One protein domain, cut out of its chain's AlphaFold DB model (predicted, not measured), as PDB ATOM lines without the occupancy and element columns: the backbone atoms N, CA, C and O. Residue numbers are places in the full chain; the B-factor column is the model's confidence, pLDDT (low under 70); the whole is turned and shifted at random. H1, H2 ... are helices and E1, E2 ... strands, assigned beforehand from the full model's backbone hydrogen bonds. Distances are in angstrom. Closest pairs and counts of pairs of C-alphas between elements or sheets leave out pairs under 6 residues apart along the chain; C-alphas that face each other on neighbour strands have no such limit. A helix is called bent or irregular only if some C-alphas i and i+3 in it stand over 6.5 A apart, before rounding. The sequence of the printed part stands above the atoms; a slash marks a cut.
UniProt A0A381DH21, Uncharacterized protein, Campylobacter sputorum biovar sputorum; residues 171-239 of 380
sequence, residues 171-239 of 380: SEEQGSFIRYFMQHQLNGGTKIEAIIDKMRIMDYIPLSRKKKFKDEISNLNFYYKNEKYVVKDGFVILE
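What this domain is: This is residues 171 to 239 of the 380 residues of an uncharacterized protein of Campylobacter sputorum biovar sputorum (UniProt A0A381DH21). A small three-stranded antiparallel sheet, E1 to E3, makes one end of an elongated domain; H1 packs over its face on the E1 side, and H4 reaches away from it towards the other end. H2 sits beside the E3 edge, and little H3 lies near the far part of H4. The printed part has 69 residues, with four named helices and then three named strands along the chain, H1 H2 H3 H4 E1 E2 E3; the sheet order is E1 - E2 - E3. The class is mixed, helices and strands. The whole is compact, with a radius of gyration of the C-alphas of 11.3 A, and spans 34 by 21 by 20 A.

Where its parts are: Begin with the sheet: E1 is residues 221 to 224, 10.3 A long, E2 is residues 227 to 232, 15.6 A, and E3 is residues 235 to 238, 9.6 A, ending at C-alpha 238 at (23.194, 26.145, 126.597). Find C-alpha 172 at (31.007, 5.871, 121.634); from there H1 runs 16.0 A to residue 183. H2 is residues 192 to 198, 10.0 A, and H3 residues 201 to 204, 5.5 A. H4, residues 207 to 218, runs 17.6 A from C-alpha 207 at (47.451, 8.986, 119.548); it is irregular, but only just, with C-alphas 208 and 211 6.7 A apart.

How they stand to each other: The strands form a meander, each the antiparallel neighbour of the one before, and E1 and E2, like E2 and E3, are a hairpin. Look for N 222 and O 229 at 2.9 A, and for N 230 and O 237 at 3.0 A, both within hydrogen-bond range. Residues 190 to 191 make a short antiparallel pairing with residues 235 to 236 of E3. H1 is on the sheet at a height of 10.3 A, over E1 and only just over E2, with 3 C-alphas falling on it. H1 touches H4 with its residues 173 to 177 alone, at a steep tilt of 53 degrees, the same way; the closest C-alphas are those of Gln 174 and Ile 217, 6.1 A. H1 touches H2 with residues 177 to 181 alone, about perpendicular at 82 degrees, closest at the C-alphas of Phe 177 and Ile 196, 7.3 A. H2 only grazes the sheet with residues 192 to 195, and H4 with residues 217 to 218. H3 is close to H4 but not clearly touching, the C-alphas of Met 202 and Lys 210 being 6.3 A apart; it is apart from H1. Each O i to N i+4 pair is within hydrogen-bond range in H1 and H2, but 6 of 8 in H4; H3 is too short for such a pair.

The domain as a whole: The two C-alphas farthest apart are those of Leu 207 and Asn 226, 35.3 A. The printed part has no cut and no long link. The mean pLDDT of the printed part is 70.8; look for values under 70 in residues 178 to 190 and 194 to 207, among others.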
ATOM      1  N   SER A 171      28.396   8.600 118.472       72.69
ATOM      2  CA  SER A 171      29.587   7.735 118.553       72.69
ATOM      3  C   SER A 171      29.895   7.381 120.014       72.69
ATOM      4  O   SER A 171      29.500   8.111 120.923       72.69
ATOM      5  N   GLU A 172      30.609   6.279 120.270       65.31
ATOM      6  CA  GLU A 172      31.007   5.871 121.634       65.31
ATOM      7  C   GLU A 172      31.727   7.013 122.371       65.31
ATOM      8  O   GLU A 172      31.467   7.303 123.543       65.31
ATOM      9  N   GLU A 173      32.598   7.705 121.642       70.00
ATOM     10  CA  GLU A 173      33.352   8.865 122.084       70.00
ATOM     11  C   GLU A 173      32.442  10.045 122.491       70.00
ATOM     12  O   GLU A 173      32.577  10.594 123.590       70.00
ATOM     13  N   GLN A 174      31.477  10.407 121.641       71.75
ATOM     14  CA  GLN A 174      30.492  11.458 121.919       71.75
ATOM     15  C   GLN A 174      29.548  11.070 123.063       71.75
ATOM     16  O   GLN A 174      29.283  11.877 123.953       71.75
ATOM     17  N   GLY A 175      29.084   9.821 123.082       72.31
ATOM     18  CA  GLY A 175      28.220   9.285 124.127       72.31
ATOM     19  C   GLY A 175      28.892   9.314 125.501       72.31
ATOM     20  O   GLY A 175      28.260   9.700 126.484       72.31
ATOM     21  N   SER A 176      30.188   8.998 125.568       66.44
ATOM     22  CA  SER A 176      30.985   9.079 126.800       66.44
ATOM     23  C   SER A 176      31.061  10.511 127.340       66.44
ATOM     24  O   SER A 176      30.853  10.741 128.532       66.44
ATOM     25  N   PHE A 177      31.301  11.488 126.459       72.19
ATOM     26  CA  PHE A 177      31.334  12.904 126.826       72.19
ATOM     27  C   PHE A 177      29.971  13.407 127.320       72.19
ATOM     28  O   PHE A 177      29.886  14.002 128.397       72.19
ATOM     29  N   ILE A 178      28.891  13.137 126.574       68.88
ATOM     30  CA  ILE A 178      27.525  13.538 126.955       68.88
ATOM     31  C   ILE A 178      27.147  12.902 128.288       68.88
ATOM     32  O   ILE A 178      26.547  13.550 129.143       68.88
ATOM     33  N   ARG A 179      27.524  11.642 128.505       69.69
ATOM     34  CA  ARG A 179      27.239  10.953 129.758       69.69
ATOM     35  C   ARG A 179      27.926  11.615 130.939       69.69
ATOM     36  O   ARG A 179      27.242  11.882 131.923       69.69
ATOM     37  N   TYR A 180      29.221  11.913 130.833       66.56
ATOM     38  CA  TYR A 180      29.933  12.651 131.875       66.56
ATOM     39  C   TYR A 180      29.236  13.993 132.142       66.56
ATOM     40  O   TYR A 180      28.901  14.320 133.279       66.56
ATOM     41  N   PHE A 181      28.906  14.733 131.080       69.88
ATOM     42  CA  PHE A 181      28.187  16.001 131.185       69.88
ATOM     43  C   PHE A 181      26.852  15.869 131.944       69.88
ATOM     44  O   PHE A 181      26.576  16.641 132.865       69.88
ATOM     45  N   MET A 182      26.032  14.872 131.599       66.44
ATOM     46  CA  MET A 182      24.734  14.614 132.234       66.44
ATOM     47  C   MET A 182      24.873  14.125 133.680       66.44
ATOM     48  O   MET A 182      24.066  14.510 134.529       66.44
ATOM     49  N   GLN A 183      25.859  13.266 133.955       59.41
ATOM     50  CA  GLN A 183      26.133  12.684 135.272       59.41
ATOM     51  C   GLN A 183      26.541  13.760 136.274       59.41
ATOM     52  O   GLN A 183      25.986  13.817 137.367       59.41
ATOM     53  N   HIS A 184      27.416  14.675 135.861       58.34
ATOM     54  CA  HIS A 184      27.854  15.798 136.693       58.34
ATOM     55  C   HIS A 184      26.908  17.009 136.635       58.34
ATOM     56  O   HIS A 184      27.184  18.042 137.246       58.34
ATOM     57  N   GLN A 185      25.775  16.869 135.932       59.38
ATOM     58  CA  GLN A 185      24.716  17.872 135.801       59.38
ATOM     59  C   GLN A 185      25.229  19.259 135.382       59.38
ATOM     60  O   GLN A 185      24.729  20.284 135.849       59.38
ATOM     61  N   LEU A 186      26.226  19.294 134.500       65.50
ATOM     62  CA  LEU A 186      26.847  20.539 134.056       65.50
ATOM     63  C   LEU A 186      25.807  21.423 133.343       65.50
ATOM     64  O   LEU A 186      24.920  20.926 132.653       65.50
ATOM     65  N   ASN A 187      25.894  22.743 133.519       62.78
ATOM     66  CA  ASN A 187      24.895  23.702 133.008       62.78
ATOM     67  C   ASN A 187      25.418  24.579 131.848       62.78
ATOM     68  O   ASN A 187      24.870  25.645 131.563       62.78
ATOM     69  N   GLY A 188      26.482  24.134 131.171       65.25
ATOM     70  CA  GLY A 188      27.173  24.895 130.128       65.25
ATOM     71  C   GLY A 188      28.157  25.945 130.675       65.25
ATOM     72  O   GLY A 188      28.407  26.036 131.872       65.25
ATOM     73  N   GLY A 189      28.797  26.712 129.789       64.06
ATOM     74  CA  GLY A 189      29.893  27.630 130.133       64.06
ATOM     75  C   GLY A 189      31.180  26.929 130.586       64.06
ATOM     76  O   GLY A 189      32.047  27.567 131.178       64.06
ATOM     77  N   THR A 190      31.303  25.625 130.324       66.56
ATOM     78  CA  THR A 190      32.467  24.807 130.692       66.56
ATOM     79  C   THR A 190      33.256  24.443 129.442       66.56
ATOM     80  O   THR A 190      32.667  24.031 128.439       66.56
ATOM     81  N   LYS A 191      34.586  24.587 129.488       70.56
ATOM     82  CA  LYS A 191      35.459  24.234 128.363       70.56
ATOM     83  C   LYS A 191      35.418  22.722 128.137       70.56
ATOM     84  O   LYS A 191      35.664  21.966 129.076       70.56
ATOM     85  N   ILE A 192      35.168  22.275 126.906       74.12
ATOM     86  CA  ILE A 192      35.133  20.846 126.560       74.12
ATOM     87  C   ILE A 192      36.428  20.158 126.973       74.12
ATOM     88  O   ILE A 192      36.405  19.050 127.482       74.12
ATOM     89  N   GLU A 193      37.560  20.848 126.831       71.12
ATOM     90  CA  GLU A 193      38.854  20.282 127.178       71.12
ATOM     91  C   GLU A 193      38.976  20.013 128.677       71.12
ATOM     92  O   GLU A 193      39.568  19.018 129.053       71.12
ATOM     93  N   ALA A 194      38.405  20.867 129.534       63.19
ATOM     94  CA  ALA A 194      38.439  20.650 130.978       63.19
ATOM     95  C   ALA A 194      37.623  19.411 131.379       63.19
ATOM     96  O   ALA A 194      38.028  18.654 132.256       63.19
ATOM     97  N   ILE A 195      36.499  19.184 130.693       68.25
ATOM     98  CA  ILE A 195      35.684  17.976 130.853       68.25
ATOM     99  C   ILE A 195      36.480  16.748 130.388       68.25
ATOM    100  O   ILE A 195      36.603  15.775 131.122       68.25
ATOM    101  N   ILE A 196      37.065  16.813 129.189       66.75
ATOM    102  CA  ILE A 196      37.849  15.726 128.584       66.75
ATOM    103  C   ILE A 196      39.061  15.346 129.445       66.75
ATOM    104  O   ILE A 196      39.322  14.159 129.643       66.75
ATOM    105  N   ASP A 197      39.787  16.339 129.954       62.03
ATOM    106  CA  ASP A 197      40.967  16.127 130.791       62.03
ATOM    107  C   ASP A 197      40.565  15.445 132.108       62.03
ATOM    108  O   ASP A 197      41.207  14.488 132.535       62.03
ATOM    109  N   LYS A 198      39.434  15.849 132.701       59.00
ATOM    110  CA  LYS A 198      38.880  15.223 133.911       59.00
ATOM    111  C   LYS A 198      38.376  13.804 133.709       59.00
ATOM    112  O   LYS A 198      38.572  12.969 134.584       59.00
ATOM    113  N   MET A 199      37.804  13.503 132.547       58.72
ATOM    114  CA  MET A 199      37.471  12.127 132.174       58.72
ATOM    115  C   MET A 199      38.719  11.239 132.050       58.72
ATOM    116  O   MET A 199      38.587  10.019 131.993       58.72
ATOM    117  N   ARG A 200      39.918  11.836 131.920       55.34
ATOM    118  CA  ARG A 200      41.200  11.164 131.638       55.34
ATOM    119  C   ARG A 200      41.172  10.274 130.399       55.34
ATOM    120  O   ARG A 200      42.046   9.444 130.180       55.34
ATOM    121  N   ILE A 201      40.171  10.456 129.543       57.72
ATOM    122  CA  ILE A 201      39.914   9.573 128.408       57.72
ATOM    123  C   ILE A 201      41.051   9.642 127.379       57.72
ATOM    124  O   ILE A 201      41.387   8.656 126.725       57.72
ATOM    125  N   MET A 202      41.715  10.796 127.302       61.31
ATOM    126  CA  MET A 202      42.862  11.028 126.431       61.31
ATOM    127  C   MET A 202      44.080  10.187 126.810       61.31
ATOM    128  O   MET A 202      44.933   9.983 125.948       61.31
ATOM    129  N   ASP A 203      44.170   9.678 128.038       59.00
ATOM    130  CA  ASP A 203      45.270   8.808 128.469       59.00
ATOM    131  C   ASP A 203      45.121   7.394 127.885       59.00
ATOM    132  O   ASP A 203      46.108   6.700 127.647       59.00
ATOM    133  N   TYR A 204      43.886   6.999 127.559       51.50
ATOM    134  CA  TYR A 204      43.540   5.647 127.113       51.50
ATOM    135  C   TYR A 204      43.264   5.544 125.605       51.50
ATOM    136  O   TYR A 204      43.324   4.454 125.027       51.50
ATOM    137  N   ILE A 205      42.968   6.665 124.943       55.56
ATOM    138  CA  ILE A 205      42.736   6.709 123.496       55.56
ATOM    139  C   ILE A 205      44.089   6.748 122.745       55.56
ATOM    140  O   ILE A 205      44.948   7.574 123.064       55.56
ATOM    141  N   PRO A 206      44.302   5.915 121.699       59.03
ATOM    142  CA  PRO A 206      45.514   5.947 120.882       59.03
ATOM    143  C   PRO A 206      45.771   7.325 120.282       59.03
ATOM    144  O   PRO A 206      44.829   8.021 119.902       59.03
ATOM    145  N   LEU A 207      47.045   7.684 120.095       69.19
ATOM    146  CA  LEU A 207      47.451   8.986 119.548       69.19
ATOM    147  C   LEU A 207      46.704   9.350 118.249       69.19
ATOM    148  O   LEU A 207      46.243  10.477 118.091       69.19
ATOM    149  N   SER A 208      46.506   8.368 117.365       71.62
ATOM    150  CA  SER A 208      45.779   8.518 116.097       71.62
ATOM    151  C   SER A 208      44.294   8.865 116.254       71.62
ATOM    152  O   SER A 208      43.703   9.447 115.349       71.62
ATOM    153  N   ARG A 209      43.682   8.534 117.397       69.81
ATOM    154  CA  ARG A 209      42.281   8.839 117.715       69.81
ATOM    155  C   ARG A 209      42.104  10.070 118.598       69.81
ATOM    156  O   ARG A 209      41.030  10.654 118.565       69.81
ATOM    157  N   LYS A 210      43.139  10.515 119.321       75.38
ATOM    158  CA  LYS A 210      43.082  11.703 120.196       75.38
ATOM    159  C   LYS A 210      42.590  12.958 119.465       75.38
ATOM    160  O   LYS A 210      41.743  13.679 119.983       75.38
ATOM    161  N   LYS A 211      43.103  13.208 118.256       80.75
ATOM    162  CA  LYS A 211      42.682  14.355 117.436       80.75
ATOM    163  C   LYS A 211      41.221  14.224 116.999       80.75
ATOM    164  O   LYS A 211      40.424  15.110 117.266       80.75
ATOM    165  N   LYS A 212      40.867  13.064 116.437       78.44
ATOM    166  CA  LYS A 212      39.500  12.750 116.006       78.44
ATOM    167  C   LYS A 212      38.486  12.895 117.149       78.44
ATOM    168  O   LYS A 212      37.435  13.479 116.943       78.44
ATOM    169  N   PHE A 213      38.829  12.432 118.351       76.06
ATOM    170  CA  PHE A 213      38.009  12.593 119.550       76.06
ATOM    171  C   PHE A 213      37.719  14.073 119.840       76.06
ATOM    172  O   PHE A 213      36.560  14.461 119.944       76.06
ATOM    173  N   LYS A 214      38.751  14.927 119.898       79.19
ATOM    174  CA  LYS A 214      38.565  16.372 120.120       79.19
ATOM    175  C   LYS A 214      37.704  17.023 119.033       79.19
ATOM    176  O   LYS A 214      36.840  17.838 119.360       79.19
ATOM    177  N   ASP A 215      37.911  16.648 117.775       82.69
ATOM    178  CA  ASP A 215      37.166  17.195 116.638       82.69
ATOM    179  C   ASP A 215      35.682  16.764 116.669       82.69
ATOM    180  O   ASP A 215      34.792  17.573 116.401       82.69
ATOM    181  N   GLU A 216      35.393  15.516 117.057       82.81
ATOM    182  CA  GLU A 216      34.024  15.000 117.207       82.81
ATOM    183  C   GLU A 216      33.265  15.659 118.363       82.81
ATOM    184  O   GLU A 216      32.072  15.939 118.219       82.81
ATOM    185  N   ILE A 217      33.939  15.938 119.485       85.44
ATOM    186  CA  ILE A 217      33.333  16.667 120.609       85.44
ATOM    187  C   ILE A 217      33.118  18.142 120.256       85.44
ATOM    188  O   ILE A 217      32.098  18.716 120.625       85.44
ATOM    189  N   SER A 218      34.033  18.762 119.508       81.81
ATOM    190  CA  SER A 218      33.946  20.190 119.157       81.81
ATOM    191  C   SER A 218      32.733  20.546 118.293       81.81
ATOM    192  O   SER A 218      32.314  21.697 118.286       81.81
ATOM    193  N   ASN A 219      32.157  19.566 117.591       81.44
ATOM    194  CA  ASN A 219      30.978  19.736 116.736       81.44
ATOM    195  C   ASN A 219      29.700  19.139 117.348       81.44
ATOM    196  O   ASN A 219      28.686  18.979 116.663       81.44
ATOM    197  N   LEU A 220      29.753  18.752 118.622       86.00
ATOM    198  CA  LEU A 220      28.688  18.006 119.265       86.00
ATOM    199  C   LEU A 220      27.523  18.907 119.679       86.00
ATOM    200  O   LEU A 220      27.704  19.905 120.378       86.00
ATOM    201  N   ASN A 221      26.315  18.476 119.317       87.88
ATOM    202  CA  ASN A 221      25.060  19.070 119.762       87.88
ATOM    203  C   ASN A 221      24.187  17.979 120.380       87.88
ATOM    204  O   ASN A 221      23.969  16.937 119.762       87.88
ATOM    205  N   PHE A 222      23.674  18.217 121.581       86.69
ATOM    206  CA  PHE A 222      22.896  17.231 122.326       86.69
ATOM    207  C   PHE A 222      21.801  17.907 123.160       86.69
ATOM    208  O   PHE A 222      21.792  19.119 123.339       86.69
ATOM    209  N   TYR A 223      20.846  17.126 123.647       81.69
ATOM    210  CA  TYR A 223      19.717  17.562 124.447       81.69
ATOM    211  C   TYR A 223      19.788  16.917 125.823       81.69
ATOM    212  O   TYR A 223      20.021  15.718 125.957       81.69
ATOM    213  N   TYR A 224      19.531  17.710 126.854       74.50
ATOM    214  CA  TYR A 224      19.382  17.220 128.215       74.50
ATOM    215  C   TYR A 224      18.279  18.011 128.907       74.50
ATOM    216  O   TYR A 224      18.300  19.230 128.871       74.50
ATOM    217  N   LYS A 225      17.286  17.342 129.509       71.62
ATOM    218  CA  LYS A 225      16.142  18.002 130.180       71.62
ATOM    219  C   LYS A 225      15.425  19.054 129.301       71.62
ATOM    220  O   LYS A 225      15.066  20.119 129.787       71.62
ATOM    221  N   ASN A 226      15.201  18.741 128.018       70.06
ATOM    222  CA  ASN A 226      14.594  19.623 126.998       70.06
ATOM    223  C   ASN A 226      15.408  20.875 126.634       70.06
ATOM    224  O   ASN A 226      14.932  21.738 125.902       70.06
ATOM    225  N   GLU A 227      16.646  20.960 127.101       74.31
ATOM    226  CA  GLU A 227      17.573  22.027 126.770       74.31
ATOM    227  C   GLU A 227      18.555  21.552 125.701       74.31
ATOM    228  O   GLU A 227      19.100  20.450 125.803       74.31
ATOM    229  N   LYS A 228      18.783  22.380 124.678       83.69
ATOM    230  CA  LYS A 228      19.769  22.103 123.633       83.69
ATOM    231  C   LYS A 228      21.134  22.631 124.061       83.69
ATOM    232  O   LYS A 228      21.300  23.824 124.303       83.69
ATOM    233  N   TYR A 229      22.114  21.747 124.098       83.12
ATOM    234  CA  TYR A 229      23.512  22.050 124.350       83.12
ATOM    235  C   TYR A 229      24.296  21.950 123.048       83.12
ATOM    236  O   TYR A 229      24.095  21.030 122.253       83.12
ATOM    237  N   VAL A 230      25.187  22.910 122.834       84.56
ATOM    238  CA  VAL A 230      26.030  23.006 121.639       84.56
ATOM    239  C   VAL A 230      27.441  23.389 122.048       84.56
ATOM    240  O   VAL A 230      27.628  24.079 123.052       84.56
ATOM    241  N   VAL A 231      28.442  22.966 121.284       80.69
ATOM    242  CA  VAL A 231      29.824  23.395 121.516       80.69
ATOM    243  C   VAL A 231      30.143  24.623 120.660       80.69
ATOM    244  O   VAL A 231      30.038  24.574 119.438       80.69
ATOM    245  N   LYS A 232      30.513  25.743 121.296       73.94
ATOM    246  CA  LYS A 232      30.973  26.978 120.627       73.94
ATOM    247  C   LYS A 232      32.244  27.485 121.297       73.94
ATOM    248  O   LYS A 232      32.322  27.501 122.522       73.94
ATOM    249  N   ASP A 233      33.248  27.842 120.499       71.19
ATOM    250  CA  ASP A 233      34.562  28.322 120.959       71.19
ATOM    251  C   ASP A 233      35.235  27.400 121.996       71.19
ATOM    252  O   ASP A 233      35.926  27.835 122.916       71.19
ATOM    253  N   GLY A 234      35.003  26.088 121.869       70.25
ATOM    254  CA  GLY A 234      35.508  25.083 122.804       70.25
ATOM    255  C   GLY A 234      34.766  25.024 124.143       70.25
ATOM    256  O   GLY A 234      35.225  24.328 125.046       70.25
ATOM    257  N   PHE A 235      33.628  25.701 124.294       69.88
ATOM    258  CA  PHE A 235      32.748  25.614 125.458       69.88
ATOM    259  C   PHE A 235      31.478  24.844 125.125       69.88
ATOM    260  O   PHE A 235      30.855  25.098 124.098       69.88
ATOM    261  N   VAL A 236      31.037  23.968 126.030       75.00
ATOM    262  CA  VAL A 236      29.646  23.501 126.000       75.00
ATOM    263  C   VAL A 236      28.781  24.653 126.475       75.00
ATOM    264  O   VAL A 236      28.955  25.121 127.598       75.00
ATOM    265  N   ILE A 237      27.856  25.122 125.652       72.50
ATOM    266  CA  ILE A 237      26.934  26.199 125.998       72.50
ATOM    267  C   ILE A 237      25.492  25.718 125.878       72.50
ATOM    268  O   ILE A 237      25.162  24.870 125.050       72.50
ATOM    269  N   LEU A 238      24.634  26.288 126.717       73.69
ATOM    270  CA  LEU A 238      23.194  26.145 126.597       73.69
ATOM    271  C   LEU A 238      22.699  27.073 125.481       73.69
ATOM    272  O   LEU A 238      22.812  28.295 125.585       73.69
ATOM    273  N   GLU A 239      22.136  26.509 124.419       70.62
ATOM    274  CA  GLU A 239      21.501  27.264 123.344       70.62
ATOM    275  C   GLU A 239      20.075  27.638 123.771       70.62
ATOM    276  O   GLU A 239      19.095  27.009 123.382       70.62
TER     277      GLU A 239